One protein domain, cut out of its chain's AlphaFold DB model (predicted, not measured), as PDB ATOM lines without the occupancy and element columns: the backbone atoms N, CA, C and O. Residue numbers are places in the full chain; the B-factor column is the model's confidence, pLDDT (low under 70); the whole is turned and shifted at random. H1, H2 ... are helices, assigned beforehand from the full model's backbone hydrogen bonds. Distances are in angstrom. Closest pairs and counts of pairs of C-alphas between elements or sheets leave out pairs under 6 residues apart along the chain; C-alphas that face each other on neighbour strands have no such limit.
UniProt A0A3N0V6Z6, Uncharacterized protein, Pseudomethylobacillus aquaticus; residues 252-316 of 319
ATOM      1  N   ALA A 252     100.686 106.454 172.021       77.69
ATOM      2  CA  ALA A 252     101.525 107.635 171.889       77.69
ATOM      3  C   ALA A 252     100.775 108.952 172.194       77.69
ATOM      4  O   ALA A 252     101.258 109.744 173.003       77.69
ATOM      5  N   CYS A 253      99.570 109.153 171.651       78.19
ATOM      6  CA  CYS A 253      98.731 110.306 171.980       78.19
ATOM      7  C   CYS A 253      98.294 110.325 173.445       78.19
ATOM      8  O   CYS A 253      98.326 111.382 174.074       78.19
ATOM      9  N   GLN A 254      97.956 109.167 174.018       77.69
ATOM     10  CA  GLN A 254      97.620 109.078 175.439       77.69
ATOM     11  C   GLN A 254      98.824 109.463 176.310       77.69
ATOM     12  O   GLN A 254      98.689 110.240 177.250       77.69
ATOM     13  N   GLN A 255     100.026 109.006 175.946       84.62
ATOM     14  CA  GLN A 255     101.260 109.393 176.627       84.62
ATOM     15  C   GLN A 255     101.537 110.899 176.539       84.62
ATOM     16  O   GLN A 255     101.984 111.483 177.528       84.62
ATOM     17  N   GLN A 256     101.284 111.547 175.394       84.75
ATOM     18  CA  GLN A 256     101.432 113.005 175.289       84.75
ATOM     19  C   GLN A 256     100.409 113.744 176.146       84.75
ATOM     20  O   GLN A 256     100.765 114.715 176.808       84.75
ATOM     21  N   MET A 257      99.171 113.251 176.206       77.31
ATOM     22  CA  MET A 257      98.148 113.813 177.085       77.31
ATOM     23  C   MET A 257      98.506 113.687 178.562       77.31
ATOM     24  O   MET A 257      98.327 114.638 179.323       77.31
ATOM     25  N   ASP A 258      99.058 112.549 178.975       81.38
ATOM     26  CA  ASP A 258      99.499 112.348 180.353       81.38
ATOM     27  C   ASP A 258     100.695 113.246 180.700       81.38
ATOM     28  O   ASP A 258     100.774 113.771 181.814       81.38
ATOM     29  N   LYS A 259     101.617 113.466 179.750       86.56
ATOM     30  CA  LYS A 259     102.714 114.435 179.901       86.56
ATOM     31  C   LYS A 259     102.187 115.859 180.030       86.56
ATOM     32  O   LYS A 259     102.606 116.558 180.948       86.56
ATOM     33  N   LEU A 260     101.253 116.261 179.165       82.94
ATOM     34  CA  LEU A 260     100.640 117.587 179.198       82.94
ATOM     35  C   LEU A 260      99.953 117.836 180.542       82.94
ATOM     36  O   LEU A 260     100.269 118.818 181.201       82.94
ATOM     37  N   LYS A 261      99.118 116.902 181.016       78.81
ATOM     38  CA  LYS A 261      98.448 117.011 182.324       78.81
ATOM     39  C   LYS A 261      99.436 117.124 183.487       78.81
ATOM     40  O   LYS A 261      99.245 117.930 184.394       78.81
ATOM     41  N   LYS A 262     100.510 116.323 183.486       84.31
ATOM     42  CA  LYS A 262     101.562 116.413 184.517       84.31
ATOM     43  C   LYS A 262     102.274 117.765 184.487       84.31
ATOM     44  O   LYS A 262     102.575 118.321 185.546       84.31
ATOM     45  N   LEU A 263     102.539 118.284 183.290       87.69
ATOM     46  CA  LEU A 263     103.167 119.582 183.097       87.69
ATOM     47  C   LEU A 263     102.246 120.716 183.561       87.69
ATOM     48  O   LEU A 263     102.698 121.573 184.310       87.69
ATOM     49  N   GLU A 264     100.953 120.665 183.233       80.56
ATOM     50  CA  GLU A 264      99.939 121.620 183.702       80.56
ATOM     51  C   GLU A 264      99.889 121.697 185.234       80.56
ATOM     52  O   GLU A 264      99.956 122.786 185.802       80.56
ATOM     53  N   VAL A 265      99.859 120.547 185.919       79.81
ATOM     54  CA  VAL A 265      99.895 120.486 187.394       79.81
ATOM     55  C   VAL A 265     101.194 121.078 187.950       79.81
ATOM     56  O   VAL A 265     101.184 121.751 188.982       79.81
ATOM     57  N   THR A 266     102.320 120.844 187.274       86.62
ATOM     58  CA  THR A 266     103.629 121.368 187.692       86.62
ATOM     59  C   THR A 266     103.700 122.885 187.531       86.62
ATOM     60  O   THR A 266     104.122 123.570 188.463       86.62
ATOM     61  N   ILE A 267     103.235 123.407 186.392       82.81
ATOM     62  CA  ILE A 267     103.134 124.844 186.118       82.81
ATOM     63  C   ILE A 267     102.224 125.498 187.155       82.81
ATOM     64  O   ILE A 267     102.639 126.464 187.789       82.81
ATOM     65  N   GLN A 268     101.033 124.942 187.400       80.31
ATOM     66  CA  GLN A 268     100.088 125.493 188.374       80.31
ATOM     67  C   GLN A 268     100.700 125.558 189.776       80.31
ATOM     68  O   GLN A 268     100.681 126.609 190.405       80.31
ATOM     69  N   LYS A 269     101.342 124.478 190.239       85.12
ATOM     70  CA  LYS A 269     102.012 124.455 191.548       85.12
ATOM     71  C   LYS A 269     103.131 125.495 191.652       85.12
ATOM     72  O   LYS A 269     103.347 126.068 192.721       85.12
ATOM     73  N   ALA A 270     103.873 125.710 190.570       83.44
ATOM     74  CA  ALA A 270     104.950 126.687 190.544       83.44
ATOM     75  C   ALA A 270     104.405 128.130 190.546       83.44
ATOM     76  O   ALA A 270     104.925 128.965 191.289       83.44
ATOM     77  N   VAL A 271     103.309 128.389 189.825       81.12
ATOM     78  CA  VAL A 271     102.559 129.657 189.867       81.12
ATOM     79  C   VAL A 271     102.002 129.920 191.269       81.12
ATOM     80  O   VAL A 271     102.265 130.976 191.836       81.12
ATOM     81  N   ASP A 272     101.334 128.939 191.879       79.06
ATOM     82  CA  ASP A 272     100.752 129.052 193.226       79.06
ATOM     83  C   ASP A 272     101.813 129.325 194.306       79.06
ATOM     84  O   ASP A 272     101.525 129.909 195.350       79.06
ATOM     85  N   SER A 273     103.062 128.917 194.060       83.62
ATOM     86  CA  SER A 273     104.183 129.172 194.970       83.62
ATOM     87  C   SER A 273     104.749 130.597 194.890       83.62
ATOM     88  O   SER A 273     105.594 130.948 195.717       83.62
ATOM     89  N   GLY A 274     104.321 131.405 193.909       76.44
ATOM     90  CA  GLY A 274     104.778 132.785 193.705       76.44
ATOM     91  C   GLY A 274     106.276 132.916 193.401       76.44
ATOM     92  O   GLY A 274     106.881 133.936 193.722       76.44
ATOM     93  N   LYS A 275     106.909 131.858 192.873       68.06
ATOM     94  CA  LYS A 275     108.364 131.771 192.634       68.06
ATOM     95  C   LYS A 275     108.704 131.252 191.234       68.06
ATOM     96  O   LYS A 275     109.686 130.526 191.073       68.06
ATOM     97  N   LEU A 276     107.902 131.595 190.229       77.12
ATOM     98  CA  LEU A 276     108.106 131.120 188.863       77.12
ATOM     99  C   LEU A 276     109.231 131.915 188.176       77.12
ATOM    100  O   LEU A 276     108.999 132.853 187.424       77.12
ATOM    101  N   ALA A 277     110.490 131.546 188.422       81.75
ATOM    102  CA  ALA A 277     111.613 132.224 187.772       81.75
ATOM    103  C   ALA A 277     111.484 132.160 186.235       81.75
ATOM    104  O   ALA A 277     111.157 131.108 185.692       81.75
ATOM    105  N   CYS A 278     111.825 133.234 185.509       81.69
ATOM    106  CA  CYS A 278     111.701 133.262 184.038       81.69
ATOM    107  C   CYS A 278     112.480 132.116 183.345       81.69
ATOM    108  O   CYS A 278     112.043 131.606 182.317       81.69
ATOM    109  N   SER A 279     113.575 131.618 183.936       82.31
ATOM    110  CA  SER A 279     114.262 130.410 183.447       82.31
ATOM    111  C   SER A 279     113.410 129.135 183.547       82.31
ATOM    112  O   SER A 279     113.480 128.292 182.658       82.31
ATOM    113  N   GLN A 280     112.587 128.999 184.590       84.69
ATOM    114  CA  GLN A 280     111.634 127.897 184.745       84.69
ATOM    115  C   GLN A 280     110.470 128.039 183.759       84.69
ATOM    116  O   GLN A 280     110.108 127.060 183.114       84.69
ATOM    117  N   SER A 281     109.951 129.255 183.558       84.62
ATOM    118  CA  SER A 281     108.918 129.527 182.546       84.62
ATOM    119  C   SER A 281     109.390 129.171 181.135       84.62
ATOM    120  O   SER A 281     108.657 128.535 180.382       84.62
ATOM    121  N   MET A 282     110.637 129.505 180.787       86.75
ATOM    122  CA  MET A 282     111.235 129.134 179.499       86.75
ATOM    123  C   MET A 282     111.369 127.617 179.324       86.75
ATOM    124  O   MET A 282     111.116 127.115 178.230       86.75
ATOM    125  N   ALA A 283     111.715 126.884 180.387       89.12
ATOM    126  CA  ALA A 283     111.743 125.421 180.351       89.12
ATOM    127  C   ALA A 283     110.337 124.840 180.117       89.12
ATOM    128  O   ALA A 283     110.162 123.990 179.249       89.12
ATOM    129  N   PHE A 284     109.314 125.370 180.797       91.44
ATOM    130  CA  PHE A 284     107.925 124.958 180.576       91.44
ATOM    131  C   PHE A 284     107.437 125.249 179.155       91.44
ATOM    132  O   PHE A 284     106.752 124.420 178.561       91.44
ATOM    133  N   ILE A 285     107.816 126.392 178.577       90.00
ATOM    134  CA  ILE A 285     107.509 126.724 177.180       90.00
ATOM    135  C   ILE A 285     108.161 125.720 176.226       90.00
ATOM    136  O   ILE A 285     107.497 125.258 175.300       90.00
ATOM    137  N   GLN A 286     109.428 125.360 176.448       91.88
ATOM    138  CA  GLN A 286     110.116 124.360 175.626       91.88
ATOM    139  C   GLN A 286     109.445 122.986 175.718       91.88
ATOM    140  O   GLN A 286     109.204 122.359 174.684       91.88
ATOM    141  N   ASP A 287     109.075 122.549 176.923       92.12
ATOM    142  CA  ASP A 287     108.360 121.288 177.121       92.12
ATOM    143  C   ASP A 287     106.993 121.304 176.415       92.12
ATOM    144  O   ASP A 287     106.646 120.356 175.705       92.12
ATOM    145  N   LEU A 288     106.236 122.403 176.529       88.38
ATOM    146  CA  LEU A 288     104.952 122.577 175.843       88.38
ATOM    147  C   LEU A 288     105.100 122.593 174.318       88.38
ATOM    148  O   LEU A 288     104.285 121.983 173.626       88.38
ATOM    149  N   GLN A 289     106.135 123.242 173.778       90.88
ATOM    150  CA  GLN A 289     106.434 123.231 172.341       90.88
ATOM    151  C   GLN A 289     106.782 121.822 171.847       90.88
ATOM    152  O   GLN A 289     106.300 121.406 170.792       90.88
ATOM    153  N   GLY A 290     107.562 121.064 172.624       91.38
ATOM    154  CA  GLY A 290     107.879 119.669 172.326       91.38
ATOM    155  C   GLY A 290     106.631 118.783 172.307       91.38
ATOM    156  O   GLY A 290     106.429 118.017 171.362       91.38
ATOM    157  N   ILE A 291     105.751 118.931 173.304       86.31
ATOM    158  CA  ILE A 291     104.462 118.226 173.349       86.31
ATOM    159  C   ILE A 291     103.590 118.632 172.155       86.31
ATOM    160  O   ILE A 291     103.065 117.753 171.476       86.31
ATOM    161  N   ALA A 292     103.481 119.926 171.842       79.56
ATOM    162  CA  ALA A 292     102.697 120.426 170.711       79.56
ATOM    163  C   ALA A 292     103.178 119.841 169.376       79.56
ATOM    164  O   ALA A 292     102.373 119.414 168.547       79.56
ATOM    165  N   GLN A 293     104.496 119.764 169.176       85.69
ATOM    166  CA  GLN A 293     105.077 119.161 167.982       85.69
ATOM    167  C   GLN A 293     104.746 117.667 167.888       85.69
ATOM    168  O   GLN A 293     104.364 117.202 166.813       85.69
ATOM    169  N   GLN A 294     104.847 116.917 168.990       84.81
ATOM    170  CA  GLN A 294     104.522 115.486 168.993       84.81
ATOM    171  C   GLN A 294     103.023 115.229 168.811       84.81
ATOM    172  O   GLN A 294     102.658 114.342 168.044       84.81
ATOM    173  N   VAL A 295     102.165 116.038 169.432       78.00
ATOM    174  CA  VAL A 295     100.707 116.027 169.237       78.00
ATOM    175  C   VAL A 295     100.354 116.244 167.765       78.00
ATOM    176  O   VAL A 295      99.575 115.466 167.217       78.00
ATOM    177  N   ARG A 296     100.978 117.226 167.093       71.56
ATOM    178  CA  ARG A 296     100.779 117.474 165.654       71.56
ATOM    179  C   ARG A 296     101.288 116.321 164.790       71.56
ATOM    180  O   ARG A 296     100.575 115.870 163.898       71.56
ATOM    181  N   GLN A 297     102.494 115.814 165.059       76.19
ATOM    182  CA  GLN A 297     103.076 114.686 164.315       76.19
ATOM    183  C   GLN A 297     102.233 113.412 164.428       76.19
ATOM    184  O   GLN A 297     102.120 112.659 163.467       76.19
ATOM    185  N   GLN A 298     101.647 113.176 165.600       74.19
ATOM    186  CA  GLN A 298     100.833 111.997 165.895       74.19
ATOM    187  C   GLN A 298      99.337 112.223 165.633       74.19
ATOM    188  O   GLN A 298      98.541 111.321 165.889       74.19
ATOM    189  N   GLN A 299      98.957 113.405 165.128       64.19
ATOM    190  CA  GLN A 299      97.574 113.805 164.844       64.19
ATOM    191  C   GLN A 299      96.623 113.578 166.034       64.19
ATOM    192  O   GLN A 299      95.481 113.131 165.873       64.19
ATOM    193  N   CYS A 300      97.110 113.858 167.244       66.75
ATOM    194  CA  CYS A 300      96.362 113.631 168.474       66.75
ATOM    195  C   CYS A 300      95.138 114.561 168.577       66.75
ATOM    196  O   CYS A 300      95.171 115.672 168.054       66.75
ATOM    197  N   PRO A 301      94.056 114.140 169.265       59.88
ATOM    198  CA  PRO A 301      92.811 114.906 169.408       59.88
ATOM    199  C   PRO A 301      92.928 116.054 170.433       59.88
ATOM    200  O   PRO A 301      92.094 116.195 171.326       59.88
ATOM    201  N   VAL A 302      93.982 116.859 170.352       62.47
ATOM    202  CA  VAL A 302      94.276 117.945 171.299       62.47
ATOM    203  C   VAL A 302      94.312 119.240 170.512       62.47
ATOM    204  O   VAL A 302      94.957 119.276 169.471       62.47
ATOM    205  N   GLY A 303      93.614 120.273 170.987       56.84
ATOM    206  CA  GLY A 303      93.668 121.586 170.341       56.84
ATOM    207  C   GLY A 303      95.062 122.222 170.409       56.84
ATOM    208  O   GLY A 303      95.896 121.833 171.233       56.84
ATOM    209  N   ASP A 304      95.294 123.225 169.564       68.12
ATOM    210  CA  ASP A 304      96.564 123.935 169.481       68.12
ATOM    211  C   ASP A 304      97.011 124.477 170.844       68.12
ATOM    212  O   ASP A 304      96.331 125.270 171.499       68.12
ATOM    213  N   LEU A 305      98.204 124.060 171.267       73.88
ATOM    214  CA  LEU A 305      98.781 124.466 172.545       73.88
ATOM    215  C   LEU A 305      99.369 125.886 172.498       73.88
ATOM    216  O   LEU A 305      99.834 126.366 173.528       73.88
ATOM    217  N   SER A 306      99.343 126.572 171.346       72.75
ATOM    218  CA  SER A 306      99.898 127.925 171.175       72.75
ATOM    219  C   SER A 306      99.326 128.943 172.166       72.75
ATOM    220  O   SER A 306     100.095 129.678 172.783       72.75
ATOM    221  N   GLU A 307      98.006 128.952 172.390       68.38
ATOM    222  CA  GLU A 307      97.386 129.849 173.382       68.38
ATOM    223  C   GLU A 307      97.866 129.534 174.803       68.38
ATOM    224  O   GLU A 307      98.113 130.435 175.607       68.38
ATOM    225  N   TYR A 308      98.048 128.248 175.123       73.88
ATOM    226  CA  TYR A 308      98.547 127.854 176.433       73.88
ATOM    227  C   TYR A 308     100.014 128.258 176.620       73.88
ATOM    228  O   TYR A 308     100.353 128.858 177.640       73.88
ATOM    229  N   ILE A 309     100.855 128.020 175.613       83.06
ATOM    230  CA  ILE A 309     102.255 128.459 175.582       83.06
ATOM    231  C   ILE A 309     102.347 129.973 175.784       83.06
ATOM    232  O   ILE A 309     103.143 130.433 176.603       83.06
ATOM    233  N   GLN A 310     101.509 130.741 175.085       78.62
ATOM    234  CA  GLN A 310     101.475 132.192 175.222       78.62
ATOM    235  C   GLN A 310     101.084 132.613 176.643       78.62
ATOM    236  O   GLN A 310     101.765 133.446 177.235       78.62
ATOM    237  N   SER A 311     100.063 131.984 177.235       75.69
ATOM    238  CA  SER A 311      99.669 132.291 178.615       75.69
ATOM    239  C   SER A 311     100.786 132.009 179.628       75.69
ATOM    240  O   SER A 311     100.985 132.800 180.540       75.69
ATOM    241  N   VAL A 312     101.574 130.940 179.450       79.94
ATOM    242  CA  VAL A 312     102.724 130.630 180.325       79.94
ATOM    243  C   VAL A 312     103.865 131.632 180.121       79.94
ATOM    244  O   VAL A 312     104.522 132.021 181.086       79.94
ATOM    245  N   ALA A 313     104.082 132.093 178.887       80.69
ATOM    246  CA  ALA A 313     105.075 133.120 178.577       80.69
ATOM    247  C   ALA A 313     104.736 134.486 179.190       80.69
ATOM    248  O   ALA A 313     105.635 135.221 179.607       80.69
ATOM    249  N   GLU A 314     103.448 134.818 179.270       77.38
ATOM    250  CA  GLU A 314     102.967 136.087 179.817       77.38
ATOM    251  C   GLU A 314     103.044 136.165 181.347       77.38
ATOM    252  O   GLU A 314     103.080 137.276 181.874       77.38
ATOM    253  N   VAL A 315     103.119 135.027 182.054       69.56
ATOM    254  CA  VAL A 315     103.011 134.997 183.520       69.56
ATOM    255  C   VAL A 315     104.119 135.781 184.228       69.56
ATOM    256  O   VAL A 315     103.761 136.508 185.140       69.56
ATOM    257  N   GLU A 316     105.402 135.754 183.828       60.06
ATOM    258  CA  GLU A 316     106.438 136.525 184.573       60.06
ATOM    259  C   GLU A 316     107.707 136.963 183.803       60.06
ATOM    260  O   GLU A 316     108.609 137.551 184.398       60.06
TER     261      GLU A 316
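AT A GLANCE: This is residues 252 to 316 of the 319 residues of an uncharacterized protein of Pseudomethylobacillus aquaticus (UniProt A0A3N0V6Z6). Two long helices, H1 and H2, lie side by side as a helical hairpin, and a short third helix, H3, folds back along the first half of H2. Seen end on, the three helices' centres make an open triangle with H2 at its corner, H1 and H3 staying just apart. The printed part has 65 residues, with three named helices in the order H1, H2, H3 and no named strand; its class is all helix. It is compact, with a radius of gyration of the C-alphas of 11.8 A, and only just elongated, spanning 35 by 17 by 16 A.

HOW THE PARTS SIT: Start from the longest helix, H1, residues 252 to 272, and look across to H2, residues 278 to 297. They touch, and their closest C-alphas, those of Gln 256 and Ile 291, are 6.3 A apart. Their lines stand at a shallow tilt of 19 degrees, and they run opposite ways, a helical hairpin. Next find H3, residues 306 to 314, which touches H2 at residues 281 to 289 of H2 alone. Here the closest C-alphas are those of Ile 285 and Ile 309, 5.8 A apart. H2 and H3 run opposite ways at a shallow tilt of 3 degrees, a second helical hairpin. H1 and H3 are apart, but only just, at 8.2 A between their closest C-alphas. In H1, H2 and H3 every backbone O i to N i+4 pair is within hydrogen-bond range.

IN THESE COORDINATES: Find C-alpha 252 at (101.525, 107.635, 171.889); from there H1 runs 30.2 A to C-alpha 272 at (100.752, 129.052, 193.226). After residues 273 to 277, H2 begins at C-alpha 278 and runs 28.4 A to C-alpha 297 at (103.076, 114.686, 164.315). Residues 298 to 305 then lead to H3, which runs 12.3 A from C-alpha 306 to C-alpha 314 at (102.967, 136.087, 179.817).

THE WHOLE: Look for the two C-alphas farthest apart at Gly 274 and Gln 299, 35.3 A from each other. The printed part has no cut. The link from H1 to H2 is tight, with 5 residues, and the link from H2 to H3 is short, with 8 residues. In the B-factor column you will find a mean pLDDT of 79.4 for the printed part of this model. The values fall under 70 at residue 275, residues 299 to 304, residue 307 and residues 315 to 316.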